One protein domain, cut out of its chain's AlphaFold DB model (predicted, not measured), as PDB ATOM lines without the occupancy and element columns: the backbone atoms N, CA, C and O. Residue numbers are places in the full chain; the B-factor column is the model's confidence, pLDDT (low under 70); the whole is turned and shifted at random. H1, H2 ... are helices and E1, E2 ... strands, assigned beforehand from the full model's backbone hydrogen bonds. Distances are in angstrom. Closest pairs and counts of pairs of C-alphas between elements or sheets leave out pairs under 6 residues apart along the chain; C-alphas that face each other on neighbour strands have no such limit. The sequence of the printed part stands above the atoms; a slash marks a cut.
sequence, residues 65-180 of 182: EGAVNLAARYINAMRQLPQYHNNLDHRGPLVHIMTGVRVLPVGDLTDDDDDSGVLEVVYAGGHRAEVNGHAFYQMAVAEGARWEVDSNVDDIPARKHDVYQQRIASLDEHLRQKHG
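What this domain is: This is residues 65 to 180 of the 182 residues of an uncharacterized protein of Variovorax sp. PBL-E5 (UniProt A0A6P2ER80). What shape do these coordinates draw? A small sheet, E1 E2 E3, with H1 over one face makes a head, and the long helix H3 runs out from it beside H1; past its far end H4 turns off steeply, with residues 173 to 180 sticking out. What builds it? The printed part has 116 residues with four named helices and three named strands, in the order H1 H2 E1 E2 E3 H3 H4, class mixed; the sheet is an antiparallel meander, each strand the neighbour of the one before. It is loose, with a radius of gyration of the C-alphas of 17.7 A and spans of 52 by 27 by 25 A.

Where its parts are: What comes first? H1, residues 70 to 78, begins at C-alpha 70 (185.777, 159.146, 240.913); H2 is residues 82 to 85. What follows? E1 is residues 102 to 105, E2 118 to 122 and E3 128 to 132. H3, residues 133 to 151, is 26.4 A long, and H4, residues 163 to 179, is 24.4 A long, ending at C-alpha 179 (219.854, 186.852, 235.070).

How they stand to each other: How do strands pair? Hairpin E1 and E2 has N 104 and O 120 at 2.8 A; hairpin E2 and E3 has N 121 and O 129 at 2.8 A. What is on the sheet? H1 and H3 are on the same face, two layers; H1 is over E1 at a height of 8.2 A, its closest C-alphas to E1 being Ala 71 and Pro 105, 4.9 A apart. How do helices meet? H3 touches H1 with residues 133 to 141 alone, the same way at a shallow tilt of 3 degrees, closest C-alphas Ala 71 and Gly 133, 6.5 A; it touches H2 with residues 144 to 148 alone, closest C-alphas Pro 82 and Gly 144, 5.6 A. H4 is close but not clearly touching H3, at a steep tilt of 65 degrees, closest C-alphas Asp 150 and Gln 165, 6.5 A. In H1, H3 and H4 every O i to N i+4 pair is within hydrogen-bond range; H2 is too short for one.

The domain as a whole: How large is it? The C-alphas farthest apart, Asp 113 and Lys 178, are 54.6 A apart. Which links are long? H2 to E1, E1 to E2 and H3 to H4 are; the printed part has no cut, and no printed residue is under 70 in pLDDT.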
ATOM      1  N   GLU A  65     196.042 158.193 249.495       85.69
ATOM      2  CA  GLU A  65     196.656 156.866 249.485       85.69
ATOM      3  C   GLU A  65     195.572 155.788 249.615       85.69
ATOM      4  O   GLU A  65     194.971 155.610 250.671       85.69
ATOM      5  N   GLY A  66     195.309 155.081 248.513       83.81
ATOM      6  CA  GLY A  66     194.241 154.082 248.435       83.81
ATOM      7  C   GLY A  66     192.857 154.651 248.117       83.81
ATOM      8  O   GLY A  66     191.895 153.893 248.142       83.81
ATOM      9  N   ALA A  67     192.747 155.945 247.795       90.38
ATOM     10  CA  ALA A  67     191.486 156.526 247.356       90.38
ATOM     11  C   ALA A  67     191.105 156.017 245.957       90.38
ATOM     12  O   ALA A  67     191.898 156.104 245.013       90.38
ATOM     13  N   VAL A  68     189.888 155.493 245.828       92.75
ATOM     14  CA  VAL A  68     189.398 154.797 244.630       92.75
ATOM     15  C   VAL A  68     188.202 155.478 243.974       92.75
ATOM     16  O   VAL A  68     187.946 155.181 242.805       92.75
ATOM     17  N   ASN A  69     187.525 156.410 244.651       94.12
ATOM     18  CA  ASN A  69     186.340 157.079 244.109       94.12
ATOM     19  C   ASN A  69     186.642 157.983 242.896       94.12
ATOM     20  O   ASN A  69     187.794 158.344 242.612       94.12
ATOM     21  N   LEU A  70     185.604 158.376 242.150       95.50
ATOM     22  CA  LEU A  70     185.777 159.146 240.913       95.50
ATOM     23  C   LEU A  70     186.429 160.522 241.146       95.50
ATOM     24  O   LEU A  70     187.247 160.971 240.337       95.50
ATOM     25  N   ALA A  71     186.121 161.180 242.266       95.19
ATOM     26  CA  ALA A  71     186.718 162.461 242.639       95.19
ATOM     27  C   ALA A  71     188.248 162.358 242.805       95.19
ATOM     28  O   ALA A  71     188.998 163.160 242.237       95.19
ATOM     29  N   ALA A  72     188.729 161.329 243.511       94.00
ATOM     30  CA  ALA A  72     190.155 161.059 243.673       94.00
ATOM     31  C   ALA A  72     190.848 160.772 242.332       94.00
ATOM     32  O   ALA A  72     191.964 161.245 242.092       94.00
ATOM     33  N   ARG A  73     190.178 160.063 241.413       94.19
ATOM     34  CA  ARG A  73     190.702 159.817 240.057       94.19
ATOM     35  C   ARG A  73     190.891 161.124 239.278       94.19
ATOM     36  O   ARG A  73     191.939 161.291 238.653       94.19
ATOM     37  N   TYR A  74     189.951 162.074 239.355       96.19
ATOM     38  CA  TYR A  74     190.122 163.397 238.733       96.19
ATOM     39  C   TYR A  74     191.299 164.172 239.321       96.19
ATOM     40  O   TYR A  74     192.094 164.735 238.568       96.19
ATOM     41  N   ILE A  75     191.447 164.176 240.648       95.00
ATOM     42  CA  ILE A  75     192.589 164.806 241.320       95.00
ATOM     43  C   ILE A  75     193.913 164.198 240.837       95.00
ATOM     44  O   ILE A  75     194.824 164.922 240.431       95.00
ATOM     45  N   ASN A  76     194.015 162.870 240.805       93.00
ATOM     46  CA  ASN A  76     195.226 162.185 240.354       93.00
ATOM     47  C   ASN A  76     195.541 162.459 238.875       93.00
ATOM     48  O   ASN A  76     196.711 162.617 238.523       93.00
ATOM     49  N   ALA A  77     194.519 162.571 238.021       94.12
ATOM     50  CA  ALA A  77     194.693 162.949 236.621       94.12
ATOM     51  C   ALA A  77     195.188 164.398 236.474       94.12
ATOM     52  O   ALA A  77     196.154 164.648 235.757       94.12
ATOM     53  N   MET A  78     194.576 165.354 237.183       95.19
ATOM     54  CA  MET A  78     194.983 166.764 237.138       95.19
ATOM     55  C   MET A  78     196.390 166.994 237.686       95.19
ATOM     56  O   MET A  78     197.072 167.904 237.226       95.19
ATOM     57  N   ARG A  79     196.869 166.155 238.611       93.25
ATOM     58  CA  ARG A  79     198.240 166.225 239.140       93.25
ATOM     59  C   ARG A  79     199.319 166.142 238.052       93.25
ATOM     60  O   ARG A  79     200.424 166.631 238.259       93.25
ATOM     61  N   GLN A  80     198.999 165.541 236.907       91.50
ATOM     62  CA  GLN A  80     199.911 165.436 235.767       91.50
ATOM     63  C   GLN A  80     200.006 166.730 234.945       91.50
ATOM     64  O   GLN A  80     200.890 166.844 234.103       91.50
ATOM     65  N   LEU A  81     199.112 167.698 235.168       93.31
ATOM     66  CA  LEU A  81     199.070 168.936 234.393       93.31
ATOM     67  C   LEU A  81     200.090 169.965 234.917       93.31
ATOM     68  O   LEU A  81     200.322 170.028 236.131       93.31
ATOM     69  N   PRO A  82     200.664 170.822 234.049       90.94
ATOM     70  CA  PRO A  82     201.728 171.766 234.413       90.94
ATOM     71  C   PRO A  82     201.400 172.668 235.608       90.94
ATOM     72  O   PRO A  82     202.226 172.850 236.504       90.94
ATOM     73  N   GLN A  83     200.170 173.181 235.676       91.88
ATOM     74  CA  GLN A  83     199.726 174.082 236.740       91.88
ATOM     75  C   GLN A  83     199.570 173.403 238.114       91.88
ATOM     76  O   GLN A  83     199.398 174.090 239.125       91.88
ATOM     77  N   TYR A  84     199.660 172.069 238.159       92.88
ATOM     78  CA  TYR A  84     199.626 171.254 239.373       92.88
ATOM     79  C   TYR A  84     200.888 170.401 239.578       92.88
ATOM     80  O   TYR A  84     201.043 169.810 240.648       92.88
ATOM     81  N   HIS A  85     201.804 170.361 238.609       84.06
ATOM     82  CA  HIS A  85     202.976 169.483 238.618       84.06
ATOM     83  C   HIS A  85     203.887 169.704 239.839       84.06
ATOM     84  O   HIS A  85     204.440 168.763 240.397       84.06
ATOM     85  N   ASN A  86     203.990 170.951 240.308       80.81
ATOM     86  CA  ASN A  86     204.856 171.334 241.428       80.81
ATOM     87  C   ASN A  86     204.228 171.106 242.818       80.81
ATOM     88  O   ASN A  86     204.756 171.589 243.822       80.81
ATOM     89  N   ASN A  87     203.098 170.397 242.909       84.94
ATOM     90  CA  ASN A  87     202.546 169.993 244.201       84.94
ATOM     91  C   ASN A  87     203.451 168.933 244.847       84.94
ATOM     92  O   ASN A  87     203.436 167.769 244.457       84.94
ATOM     93  N   LEU A  88     204.224 169.350 245.856       80.38
ATOM     94  CA  LEU A  88     205.170 168.490 246.585       80.38
ATOM     95  C   LEU A  88     204.476 167.354 247.350       80.38
ATOM     96  O   LEU A  88     205.043 166.276 247.533       80.38
ATOM     97  N   ASP A  89     203.250 167.601 247.801       79.88
ATOM     98  CA  ASP A  89     202.412 166.588 248.419       79.88
ATOM     99  C   ASP A  89     201.647 165.819 247.340       79.88
ATOM    100  O   ASP A  89     200.766 166.366 246.678       79.88
ATOM    101  N   HIS A  90     201.989 164.543 247.172       78.81
ATOM    102  CA  HIS A  90     201.379 163.623 246.212       78.81
ATOM    103  C   HIS A  90     200.139 162.904 246.764       78.81
ATOM    104  O   HIS A  90     199.481 162.181 246.018       78.81
ATOM    105  N   ARG A  91     199.819 163.091 248.050       83.06
ATOM    106  CA  ARG A  91     198.750 162.388 248.774       83.06
ATOM    107  C   ARG A  91     197.617 163.318 249.196       83.06
ATOM    108  O   ARG A  91     196.514 162.842 249.432       83.06
ATOM    109  N   GLY A  92     197.874 164.616 249.277       86.38
ATOM    110  CA  GLY A  92     196.878 165.613 249.642       86.38
ATOM    111  C   GLY A  92     196.195 166.306 248.456       86.38
ATOM    112  O   GLY A  92     196.349 165.905 247.296       86.38
ATOM    113  N   PRO A  93     195.436 167.375 248.741       90.25
ATOM    114  CA  PRO A  93     194.791 168.234 247.748       90.25
ATOM    115  C   PRO A  93     195.754 168.828 246.712       90.25
ATOM    116  O   PRO A  93     196.951 168.972 246.954       90.25
ATOM    117  N   LEU A  94     195.215 169.252 245.567       93.81
ATOM    118  CA  LEU A  94     195.988 170.013 244.582       93.81
ATOM    119  C   LEU A  94     195.982 171.491 244.922       93.81
ATOM    120  O   LEU A  94     194.944 172.027 245.294       93.81
ATOM    121  N   VAL A  95     197.104 172.168 244.702       93.94
ATOM    122  CA  VAL A  95     197.201 173.627 244.727       93.94
ATOM    123  C   VAL A  95     197.549 174.126 243.332       93.94
ATOM    124  O   VAL A  95     198.536 173.698 242.737       93.94
ATOM    125  N   HIS A  96     196.739 175.042 242.813       94.00
ATOM    126  CA  HIS A  96     197.018 175.730 241.560       94.00
ATOM    127  C   HIS A  96     198.120 176.775 241.774       94.00
ATOM    128  O   HIS A  96     197.924 177.736 242.526       94.00
ATOM    129  N   ILE A  97     199.271 176.623 241.113       90.50
ATOM    130  CA  ILE A  97     200.486 177.377 241.479       90.50
ATOM    131  C   ILE A  97     200.358 178.901 241.320       90.50
ATOM    132  O   ILE A  97     200.967 179.643 242.085       90.50
ATOM    133  N   MET A  98     199.538 179.379 240.377       89.31
ATOM    134  CA  MET A  98     199.396 180.822 240.117       89.31
ATOM    135  C   MET A  98     198.330 181.503 240.973       89.31
ATOM    136  O   MET A  98     198.367 182.716 241.153       89.31
ATOM    137  N   THR A  99     197.351 180.748 241.471       90.94
ATOM    138  CA  THR A  99     196.168 181.319 242.142       90.94
ATOM    139  C   THR A  99     196.097 180.935 243.615       90.94
ATOM    140  O   THR A  99     195.351 181.551 244.373       90.94
ATOM    141  N   GLY A 100     196.848 179.912 244.034       91.12
ATOM    142  CA  GLY A 100     196.782 179.346 245.379       91.12
ATOM    143  C   GLY A 100     195.467 178.623 245.681       91.12
ATOM    144  O   GLY A 100     195.253 178.210 246.819       91.12
ATOM    145  N   VAL A 101     194.583 178.476 244.686       94.00
ATOM    146  CA  VAL A 101     193.317 177.752 244.823       94.00
ATOM    147  C   VAL A 101     193.610 176.280 245.069       94.00
ATOM    148  O   VAL A 101     194.433 175.684 244.370       94.00
ATOM    149  N   ARG A 102     192.929 175.703 246.059       94.38
ATOM    150  CA  ARG A 102     193.051 174.290 246.406       94.38
ATOM    151  C   ARG A 102     191.876 173.503 245.855       94.38
ATOM    152  O   ARG A 102     190.749 173.985 245.913       94.38
ATOM    153  N   VAL A 103     192.137 172.305 245.350       95.81
ATOM    154  CA  VAL A 103     191.121 171.396 244.814       95.81
ATOM    155  C   VAL A 103     191.189 170.086 245.585       95.81
ATOM    156  O   VAL A 103     192.258 169.482 245.693       95.81
ATOM    157  N   LEU A 104     190.057 169.682 246.148       95.12
ATOM    158  CA  LEU A 104     189.926 168.565 247.071       95.12
ATOM    159  C   LEU A 104     188.921 167.556 246.501       95.12
ATOM    160  O   LEU A 104     187.939 167.968 245.874       95.12
ATOM    161  N   PRO A 105     189.126 166.250 246.720       94.31
ATOM    162  CA  PRO A 105     188.090 165.265 246.448       94.31
ATOM    163  C   PRO A 105     186.961 165.382 247.487       94.31
ATOM    164  O   PRO A 105     187.209 165.725 248.646       94.31
ATOM    165  N   VAL A 106     185.732 165.071 247.084       93.00
ATOM    166  CA  VAL A 106     184.570 164.945 247.979       93.00
ATOM    167  C   VAL A 106     184.053 163.506 247.905       93.00
ATOM    168  O   VAL A 106     184.348 162.795 246.943       93.00
ATOM    169  N   GLY A 107     183.308 163.078 248.925       90.00
ATOM    170  CA  GLY A 107     182.698 161.749 248.996       90.00
ATOM    171  C   GLY A 107     183.471 160.762 249.869       90.00
ATOM    172  O   GLY A 107     184.412 161.141 250.574       90.00
ATOM    173  N   ASP A 108     183.042 159.499 249.848       90.56
ATOM    174  CA  ASP A 108     183.772 158.416 250.505       90.56
ATOM    175  C   ASP A 108     184.914 157.981 249.590       90.56
ATOM    176  O   ASP A 108     184.721 157.311 248.582       90.56
ATOM    177  N   LEU A 109     186.134 158.383 249.940       90.69
ATOM    178  CA  LEU A 109     187.313 158.113 249.120       90.69
ATOM    179  C   LEU A 109     187.615 156.615 248.982       90.69
ATOM    180  O   LEU A 109     188.355 156.235 248.075       90.69
ATOM    181  N   THR A 110     187.080 155.778 249.873       91.19
ATOM    182  CA  THR A 110     187.306 154.328 249.883       91.19
ATOM    183  C   THR A 110     186.243 153.537 249.130       91.19
ATOM    184  O   THR A 110     186.441 152.345 248.899       91.19
ATOM    185  N   ASP A 111     185.160 154.195 248.723       91.88
ATOM    186  CA  ASP A 111     184.067 153.608 247.958       91.88
ATOM    187  C   ASP A 111     184.378 153.699 246.455       91.88
ATOM    188  O   ASP A 111     184.509 154.789 245.893       91.88
ATOM    189  N   ASP A 112     184.567 152.556 245.794       91.00
ATOM    190  CA  ASP A 112     184.838 152.512 244.356       91.00
ATOM    191  C   ASP A 112     183.584 152.701 243.496       91.00
ATOM    192  O   ASP A 112     183.739 153.034 242.315       91.00
ATOM    193  N   ASP A 113     182.397 152.567 244.095       92.19
ATOM    194  CA  ASP A 113     181.091 152.817 243.482       92.19
ATOM    195  C   ASP A 113     180.656 154.299 243.605       92.19
ATOM    196  O   ASP A 113     179.668 154.716 242.986       92.19
ATOM    197  N   ASP A 114     181.384 155.134 244.364       91.81
ATOM    198  CA  ASP A 114     181.154 156.585 244.419       91.81
ATOM    199  C   ASP A 114     181.632 157.278 243.130       91.81
ATOM    200  O   ASP A 114     182.751 157.795 242.993       91.81
ATOM    201  N   ASP A 115     180.699 157.325 242.183       91.44
ATOM    202  CA  ASP A 115     180.819 157.980 240.885       91.44
ATOM    203  C   ASP A 115     180.266 159.417 240.874       91.44
ATOM    204  O   ASP A 115     180.054 160.001 239.807       91.44
ATOM    205  N   SER A 116     180.032 160.035 242.040       92.69
ATOM    206  CA  SER A 116     179.535 161.420 242.106       92.69
ATOM    207  C   SER A 116     180.477 162.397 241.395       92.69
ATOM    208  O   SER A 116     180.036 163.354 240.750       92.69
ATOM    209  N   GLY A 117     181.788 162.145 241.506       92.25
ATOM    210  CA  GLY A 117     182.838 162.936 240.873       92.25
ATOM    211  C   GLY A 117     182.816 164.405 241.292       92.25
ATOM    212  O   GLY A 117     183.254 165.258 240.520       92.25
ATOM    213  N   VAL A 118     182.272 164.725 242.467       97.06
ATOM    214  CA  VAL A 118     182.224 166.096 242.983       97.06
ATOM    215  C   VAL A 118     183.590 166.463 243.551       97.06
ATOM    216  O   VAL A 118     184.234 165.677 244.246       97.06
ATOM    217  N   LEU A 119     184.043 167.672 243.237       97.19
ATOM    218  CA  LEU A 119     185.250 168.251 243.812       97.19
ATOM    219  C   LEU A 119     184.876 169.479 244.623       97.19
ATOM    220  O   LEU A 119     183.928 170.189 244.290       97.19
ATOM    221  N   GLU A 120     185.670 169.773 245.638       96.94
ATOM    222  CA  GLU A 120     185.587 171.037 246.345       96.94
ATOM    223  C   GLU A 120     186.756 171.936 245.954       96.94
ATOM    224  O   GLU A 120     187.911 171.514 245.902       96.94
ATOM    225  N   VAL A 121     186.448 173.202 245.699       96.75
ATOM    226  CA  VAL A 121     187.413 174.253 245.403       96.75
ATOM    227  C   VAL A 121     187.470 175.213 246.583       96.75
ATOM    228  O   VAL A 121     186.466 175.831 246.937       96.75
ATOM    229  N   VAL A 122     188.654 175.364 247.177       94.44
ATOM    230  CA  VAL A 122     188.912 176.255 248.313       94.44
ATOM    231  C   VAL A 122     189.808 177.403 247.868       94.44
ATOM    232  O   VAL A 122     190.952 177.216 247.452       94.44
ATOM    233  N   TYR A 123     189.293 178.621 247.985       91.19
ATOM    234  CA  TYR A 123     190.022 179.842 247.656       91.19
ATOM    235  C   TYR A 123     190.881 180.304 248.838       91.19
ATOM    236  O   TYR A 123     190.573 180.017 249.993       91.19
ATOM    237  N   ALA A 124     191.916 181.108 248.574       80.88
ATOM    238  CA  ALA A 124     192.808 181.640 249.614       80.88
ATOM    239  C   ALA A 124     192.080 182.439 250.721       80.88
ATOM    240  O   ALA A 124     192.571 182.533 251.841       80.88
ATOM    241  N   GLY A 125     190.892 182.983 250.427       76.38
ATOM    242  CA  GLY A 125     190.024 183.652 251.404       76.38
ATOM    243  C   GLY A 125     189.182 182.715 252.280       76.38
ATOM    244  O   GLY A 125     188.430 183.194 253.121       76.38
ATOM    245  N   GLY A 126     189.271 181.396 252.088       79.50
ATOM    246  CA  GLY A 126     188.474 180.392 252.802       79.50
ATOM    247  C   GLY A 126     187.084 180.140 252.210       79.50
ATOM    248  O   GLY A 126     186.363 179.284 252.715       79.50
ATOM    249  N   HIS A 127     186.700 180.845 251.142       86.75
ATOM    250  CA  HIS A 127     185.488 180.528 250.386       86.75
ATOM    251  C   HIS A 127     185.606 179.145 249.744       86.75
ATOM    252  O   HIS A 127     186.684 178.771 249.275       86.75
ATOM    253  N   ARG A 128     184.492 178.411 249.720       92.69
ATOM    254  CA  ARG A 128     184.410 177.035 249.224       92.69
ATOM    255  C   ARG A 128     183.289 176.933 248.202       92.69
ATOM    256  O   ARG A 128     182.251 177.574 248.371       92.69
ATOM    257  N   ALA A 129     183.509 176.144 247.166       95.81
ATOM    258  CA  ALA A 129     182.495 175.816 246.180       95.81
ATOM    259  C   ALA A 129     182.629 174.351 245.776       95.81
ATOM    260  O   ALA A 129     183.731 173.889 245.486       95.81
ATOM    261  N   GLU A 130     181.508 173.642 245.722       97.19
ATOM    262  CA  GLU A 130     181.448 172.328 245.094       97.19
ATOM    263  C   GLU A 130     181.284 172.491 243.586       97.19
ATOM    264  O   GLU A 130     180.519 173.333 243.103       97.19
ATOM    265  N   VAL A 131     182.024 171.686 242.835       97.12
ATOM    266  CA  VAL A 131     182.032 171.717 241.377       97.12
ATOM    267  C   VAL A 131     181.898 170.310 240.821       97.12
ATOM    268  O   VAL A 131     182.324 169.324 241.424       97.12
ATOM    269  N   ASN A 132     181.338 170.219 239.618       97.38
ATOM    270  CA  ASN A 132     181.384 168.986 238.851       97.38
ATOM    271  C   ASN A 132     182.840 168.697 238.444       97.38
ATOM    272  O   ASN A 132     183.446 169.480 237.706       97.38
ATOM    273  N   GLY A 133     183.394 167.577 238.910       97.00
ATOM    274  CA  GLY A 133     184.800 167.241 238.707       97.00
ATOM    275  C   GLY A 133     185.168 167.020 237.248       97.00
ATOM    276  O   GLY A 133     186.246 167.437 236.836       97.00
ATOM    277  N   HIS A 134     184.260 166.474 236.433       97.31
ATOM    278  CA  HIS A 134     184.501 166.308 234.999       97.31
ATOM    279  C   HIS A 134     184.670 167.656 234.287       97.31
ATOM    280  O   HIS A 134     185.642 167.858 233.559       97.31
ATOM    281  N   ALA A 135     183.746 168.592 234.511       97.31
ATOM    282  CA  ALA A 135     183.815 169.920 233.913       97.31
ATOM    283  C   ALA A 135     185.063 170.682 234.383       97.31
ATOM    284  O   ALA A 135     185.751 171.301 233.571       97.31
ATOM    285  N   PHE A 136     185.386 170.597 235.678       97.56
ATOM    286  CA  PHE A 136     186.593 171.206 236.229       97.56
ATOM    287  C   PHE A 136     187.866 170.610 235.614       97.56
ATOM    288  O   PHE A 136     188.735 171.354 235.165       97.56
ATOM    289  N   TYR A 137     187.937 169.282 235.500       97.56
ATOM    290  CA  TYR A 137     189.028 168.575 234.835       97.56
ATOM    291  C   TYR A 137     189.215 169.037 233.382       97.56
ATOM    292  O   TYR A 137     190.335 169.336 232.981       97.56
ATOM    293  N   GLN A 138     188.137 169.161 232.602       97.88
ATOM    294  CA  GLN A 138     188.221 169.638 231.214       97.88
ATOM    295  C   GLN A 138     188.776 171.066 231.120       97.88
ATOM    296  O   GLN A 138     189.610 171.352 230.260       97.88
ATOM    297  N   MET A 139     188.356 171.959 232.022       97.06
ATOM    298  CA  MET A 139     188.908 173.316 232.092       97.06
ATOM    299  C   MET A 139     190.397 173.301 232.450       97.06
ATOM    300  O   MET A 139     191.182 173.990 231.800       97.06
ATOM    301  N   ALA A 140     190.794 172.480 233.423       96.25
ATOM    302  CA  ALA A 140     192.189 172.327 233.815       96.25
ATOM    303  C   ALA A 140     193.052 171.767 232.672       96.25
ATOM    304  O   ALA A 140     194.144 172.271 232.421       96.25
ATOM    305  N   VAL A 141     192.570 170.769 231.928       96.12
ATOM    306  CA  VAL A 141     193.281 170.238 230.751       96.12
ATOM    307  C   VAL A 141     193.469 171.327 229.696       96.12
ATOM    308  O   VAL A 141     194.569 171.488 229.173       96.12
ATOM    309  N   ALA A 142     192.423 172.105 229.406       94.75
ATOM    310  CA  ALA A 142     192.508 173.198 228.442       94.75
ATOM    311  C   ALA A 142     193.508 174.284 228.872       94.75
ATOM    312  O   ALA A 142     194.234 174.817 228.034       94.75
ATOM    313  N   GLU A 143     193.564 174.607 230.164       94.56
ATOM    314  CA  GLU A 143     194.571 175.511 230.720       94.56
ATOM    315  C   GLU A 143     195.987 174.934 230.601       94.56
ATOM    316  O   GLU A 143     196.871 175.611 230.079       94.56
ATOM    317  N   GLY A 144     196.192 173.683 231.020       91.88
ATOM    318  CA  GLY A 144     197.503 173.030 230.986       91.88
ATOM    319  C   GLY A 144     198.064 172.933 229.567       91.88
ATOM    320  O   GLY A 144     199.221 173.268 229.334       91.88
ATOM    321  N   ALA A 145     197.218 172.588 228.593       89.88
ATOM    322  CA  ALA A 145     197.604 172.552 227.183       89.88
ATOM    323  C   ALA A 145     198.014 173.935 226.648       89.88
ATOM    324  O   ALA A 145     198.950 174.039 225.859       89.88
ATOM    325  N   ARG A 146     197.341 175.013 227.077       87.12
ATOM    326  CA  ARG A 146     197.748 176.378 226.703       87.12
ATOM    327  C   ARG A 146     199.120 176.720 227.259       87.12
ATOM    328  O   ARG A 146     199.930 177.271 226.531       87.12
ATOM    329  N   TRP A 147     199.394 176.360 228.511       83.31
ATOM    330  CA  TRP A 147     200.697 176.613 229.121       83.31
ATOM    331  C   TRP A 147     201.826 175.932 228.359       83.31
ATOM    332  O   TRP A 147     202.849 176.563 228.127       83.31
ATOM    333  N   GLU A 148     201.650 174.679 227.943       82.75
ATOM    334  CA  GLU A 148     202.662 173.974 227.150       82.75
ATOM    335  C   GLU A 148     202.926 174.674 225.811       82.75
ATOM    336  O   GLU A 148     204.080 174.876 225.439       82.75
ATOM    337  N   VAL A 149     201.871 175.106 225.114       79.69
ATOM    338  CA  VAL A 149     201.999 175.813 223.829       79.69
ATOM    339  C   VAL A 149     202.645 177.191 223.997       79.69
ATOM    340  O   VAL A 149     203.513 177.559 223.208       79.69
ATOM    341  N   ASP A 150     202.236 177.946 225.015       76.25
ATOM    342  CA  ASP A 150     202.695 179.318 225.243       76.25
ATOM    343  C   ASP A 150     204.069 179.385 225.925       76.25
ATOM    344  O   ASP A 150     204.725 180.420 225.852       76.25
ATOM    345  N   SER A 151     204.512 178.313 226.591       71.69
ATOM    346  CA  SER A 151     205.824 178.256 227.260       71.69
ATOM    347  C   SER A 151     206.913 177.647 226.375       71.69
ATOM    348  O   SER A 151     208.080 177.974 226.556       71.69
ATOM    349  N   ASN A 152     206.552 176.821 225.385       73.00
ATOM    350  CA  ASN A 152     207.482 176.258 224.398       73.00
ATOM    351  C   ASN A 152     207.454 177.056 223.085       73.00
ATOM    352  O   ASN A 152     207.343 176.499 221.992       73.00
ATOM    353  N   VAL A 153     207.550 178.385 223.181       73.25
ATOM    354  CA  VAL A 153     207.550 179.274 222.003       73.25
ATOM    355  C   VAL A 153     208.688 178.931 221.032       73.25
ATOM    356  O   VAL A 153     208.535 179.111 219.820       73.25
ATOM    357  N   ASP A 154     209.788 178.376 221.544       71.50
ATOM    358  CA  ASP A 154     210.965 177.960 220.773       71.50
ATOM    359  C   ASP A 154     210.676 176.832 219.767       71.50
ATOM    360  O   ASP A 154     211.285 176.787 218.695       71.50
ATOM    361  N   ASP A 155     209.700 175.962 220.054       76.25
ATOM    362  CA  ASP A 155     209.293 174.876 219.149       76.25
ATOM    363  C   ASP A 155     208.447 175.386 217.968       76.25
ATOM    364  O   ASP A 155     208.235 174.690 216.965       76.25
ATOM    365  N   ILE A 156     207.965 176.629 218.052       72.94
ATOM    366  CA  ILE A 156     207.182 177.282 217.010       72.94
ATOM    367  C   ILE A 156     208.122 178.184 216.196       72.94
ATOM    368  O   ILE A 156     208.778 179.062 216.748       72.94
ATOM    369  N   PRO A 157     208.181 178.058 214.856       79.81
ATOM    370  CA  PRO A 157     208.989 178.963 214.046       79.81
ATOM    371  C   PRO A 157     208.555 180.419 214.249       79.81
ATOM    372  O   PRO A 157     207.377 180.712 214.060       79.81
ATOM    373  N   ALA A 158     209.496 181.339 214.493       78.62
ATOM    374  CA  ALA A 158     209.211 182.748 214.813       78.62
ATOM    375  C   ALA A 158     208.216 183.447 213.862       78.62
ATOM    376  O   ALA A 158     207.373 184.237 214.271       78.62
ATOM    377  N   ARG A 159     208.241 183.090 212.572       82.12
ATOM    378  CA  ARG A 159     207.297 183.597 211.555       82.12
ATOM    379  C   ARG A 159     205.825 183.214 211.785       82.12
ATOM    380  O   ARG A 159     204.956 183.739 211.097       82.12
ATOM    381  N   LYS A 160     205.564 182.224 212.638       83.56
ATOM    382  CA  LYS A 160     204.235 181.714 212.994       83.56
ATOM    383  C   LYS A 160     203.795 182.163 214.386       83.56
ATOM    384  O   LYS A 160     202.674 181.838 214.762       83.56
ATOM    385  N   HIS A 161     204.649 182.869 215.127       82.88
ATOM    386  CA  HIS A 161     204.273 183.411 216.424       82.88
ATOM    387  C   HIS A 161     203.193 184.467 216.246       82.88
ATOM    388  O   HIS A 161     203.329 185.371 215.411       82.88
ATOM    389  N   ASP A 162     202.151 184.375 217.059       86.88
ATOM    390  CA  ASP A 162     201.234 185.491 217.227       86.88
ATOM    391  C   ASP A 162     201.883 186.635 218.038       86.88
ATOM    392  O   ASP A 162     203.028 186.558 218.490       86.88
ATOM    393  N   VAL A 163     201.151 187.738 218.204       86.88
ATOM    394  CA  VAL A 163     201.655 188.934 218.898       86.88
ATOM    395  C   VAL A 163     201.997 188.652 220.368       86.88
ATOM    396  O   VAL A 163     202.937 189.243 220.903       86.88
ATOM    397  N   TYR A 164     201.258 187.757 221.030       82.81
ATOM    398  CA  TYR A 164     201.491 187.410 222.430       82.81
ATOM    399  C   TYR A 164     202.733 186.529 222.572       82.81
ATOM    400  O   TYR A 164     203.600 186.832 223.390       82.81
ATOM    401  N   GLN A 165     202.877 185.519 221.718       86.12
ATOM    402  CA  GLN A 165     204.029 184.618 221.680       86.12
ATOM    403  C   GLN A 165     205.333 185.366 221.376       86.12
ATOM    404  O   GLN A 165     206.333 185.157 222.062       86.12
ATOM    405  N   GLN A 166     205.316 186.323 220.440       86.50
ATOM    406  CA  GLN A 166     206.479 187.187 220.175       86.50
ATOM    407  C   GLN A 166     206.897 187.983 221.416       86.50
ATOM    408  O   GLN A 166     208.086 188.145 221.701       86.50
ATOM    409  N   ARG A 167     205.916 188.500 222.168       88.50
ATOM    410  CA  ARG A 167     206.189 189.269 223.382       88.50
ATOM    411  C   ARG A 167     206.742 188.388 224.500       88.50
ATOM    412  O   ARG A 167     207.622 188.857 225.219       88.50
ATOM    413  N   ILE A 168     206.245 187.157 224.630       87.06
ATOM    414  CA  ILE A 168     206.749 186.160 225.583       87.06
ATOM    415  C   ILE A 168     208.208 185.831 225.263       87.06
ATOM    416  O   ILE A 168     209.050 186.028 226.134       87.06
ATOM    417  N   ALA A 169     208.530 185.459 224.018       86.50
ATOM    418  CA  ALA A 169     209.900 185.126 223.613       86.50
ATOM    419  C   ALA A 169     210.890 186.272 223.875       86.50
ATOM    420  O   ALA A 169     211.945 186.067 224.466       86.50
ATOM    421  N   SER A 170     210.524 187.506 223.505       88.50
ATOM    422  CA  SER A 170     211.379 188.677 223.743       88.50
ATOM    423  C   SER A 170     211.600 188.962 225.234       88.50
ATOM    424  O   SER A 170     212.677 189.420 225.620       88.50
ATOM    425  N   LEU A 171     210.583 188.738 226.072       89.88
ATOM    426  CA  LEU A 171     210.716 188.910 227.515       89.88
ATOM    427  C   LEU A 171     211.571 187.795 228.125       89.88
ATOM    428  O   LEU A 171     212.422 188.098 228.958       89.88
ATOM    429  N   ASP A 172     211.360 186.547 227.708       88.88
ATOM    430  CA  ASP A 172     212.113 185.391 228.191       88.88
ATOM    431  C   ASP A 172     213.604 185.527 227.861       88.88
ATOM    432  O   ASP A 172     214.429 185.504 228.771       88.88
ATOM    433  N   GLU A 173     213.947 185.825 226.603       90.75
ATOM    434  CA  GLU A 173     215.329 186.083 226.167       90.75
ATOM    435  C   GLU A 173     215.987 187.189 227.007       90.75
ATOM    436  O   GLU A 173     217.096 187.028 227.525       90.75
ATOM    437  N   HIS A 174     215.281 188.307 227.212       93.12
ATOM    438  CA  HIS A 174     215.797 189.405 228.025       93.12
ATOM    439  C   HIS A 174     216.074 188.976 229.470       93.12
ATOM    440  O   HIS A 174     217.103 189.344 230.043       93.12
ATOM    441  N   LEU A 175     215.152 188.228 230.082       93.69
ATOM    442  CA  LEU A 175     215.291 187.770 231.460       93.69
ATOM    443  C   LEU A 175     216.409 186.737 231.594       93.69
ATOM    444  O   LEU A 175     217.206 186.857 232.526       93.69
ATOM    445  N   ARG A 176     216.523 185.792 230.653       92.06
ATOM    446  CA  ARG A 176     217.612 184.812 230.616       92.06
ATOM    447  C   ARG A 176     218.968 185.485 230.544       92.06
ATOM    448  O   ARG A 176     219.803 185.246 231.414       92.06
ATOM    449  N   GLN A 177     219.143 186.428 229.623       94.19
ATOM    450  CA  GLN A 177     220.396 187.165 229.491       94.19
ATOM    451  C   GLN A 177     220.704 188.000 230.742       94.19
ATOM    452  O   GLN A 177     221.828 188.006 231.245       94.19
ATOM    453  N   LYS A 178     219.707 188.724 231.263       95.88
ATOM    454  CA  LYS A 178     219.885 189.615 232.418       95.88
ATOM    455  C   LYS A 178     220.245 188.854 233.693       95.88
ATOM    456  O   LYS A 178     220.984 189.383 234.524       95.88
ATOM    457  N   HIS A 179     219.686 187.660 233.867       95.81
ATOM    458  CA  HIS A 179     219.854 186.852 235.070       95.81
ATOM    459  C   HIS A 179     220.826 185.676 234.895       95.81
ATOM    460  O   HIS A 179     221.078 184.976 235.872       95.81
ATOM    461  N   GLY A 180     221.406 185.493 233.703       92.38
ATOM    462  CA  GLY A 180     222.334 184.402 233.400       92.38
ATOM    463  C   GLY A 180     221.678 183.025 233.511       92.38
ATOM    464  O   GLY A 180     222.217 182.158 234.191       92.38
TER     465      GLY A 180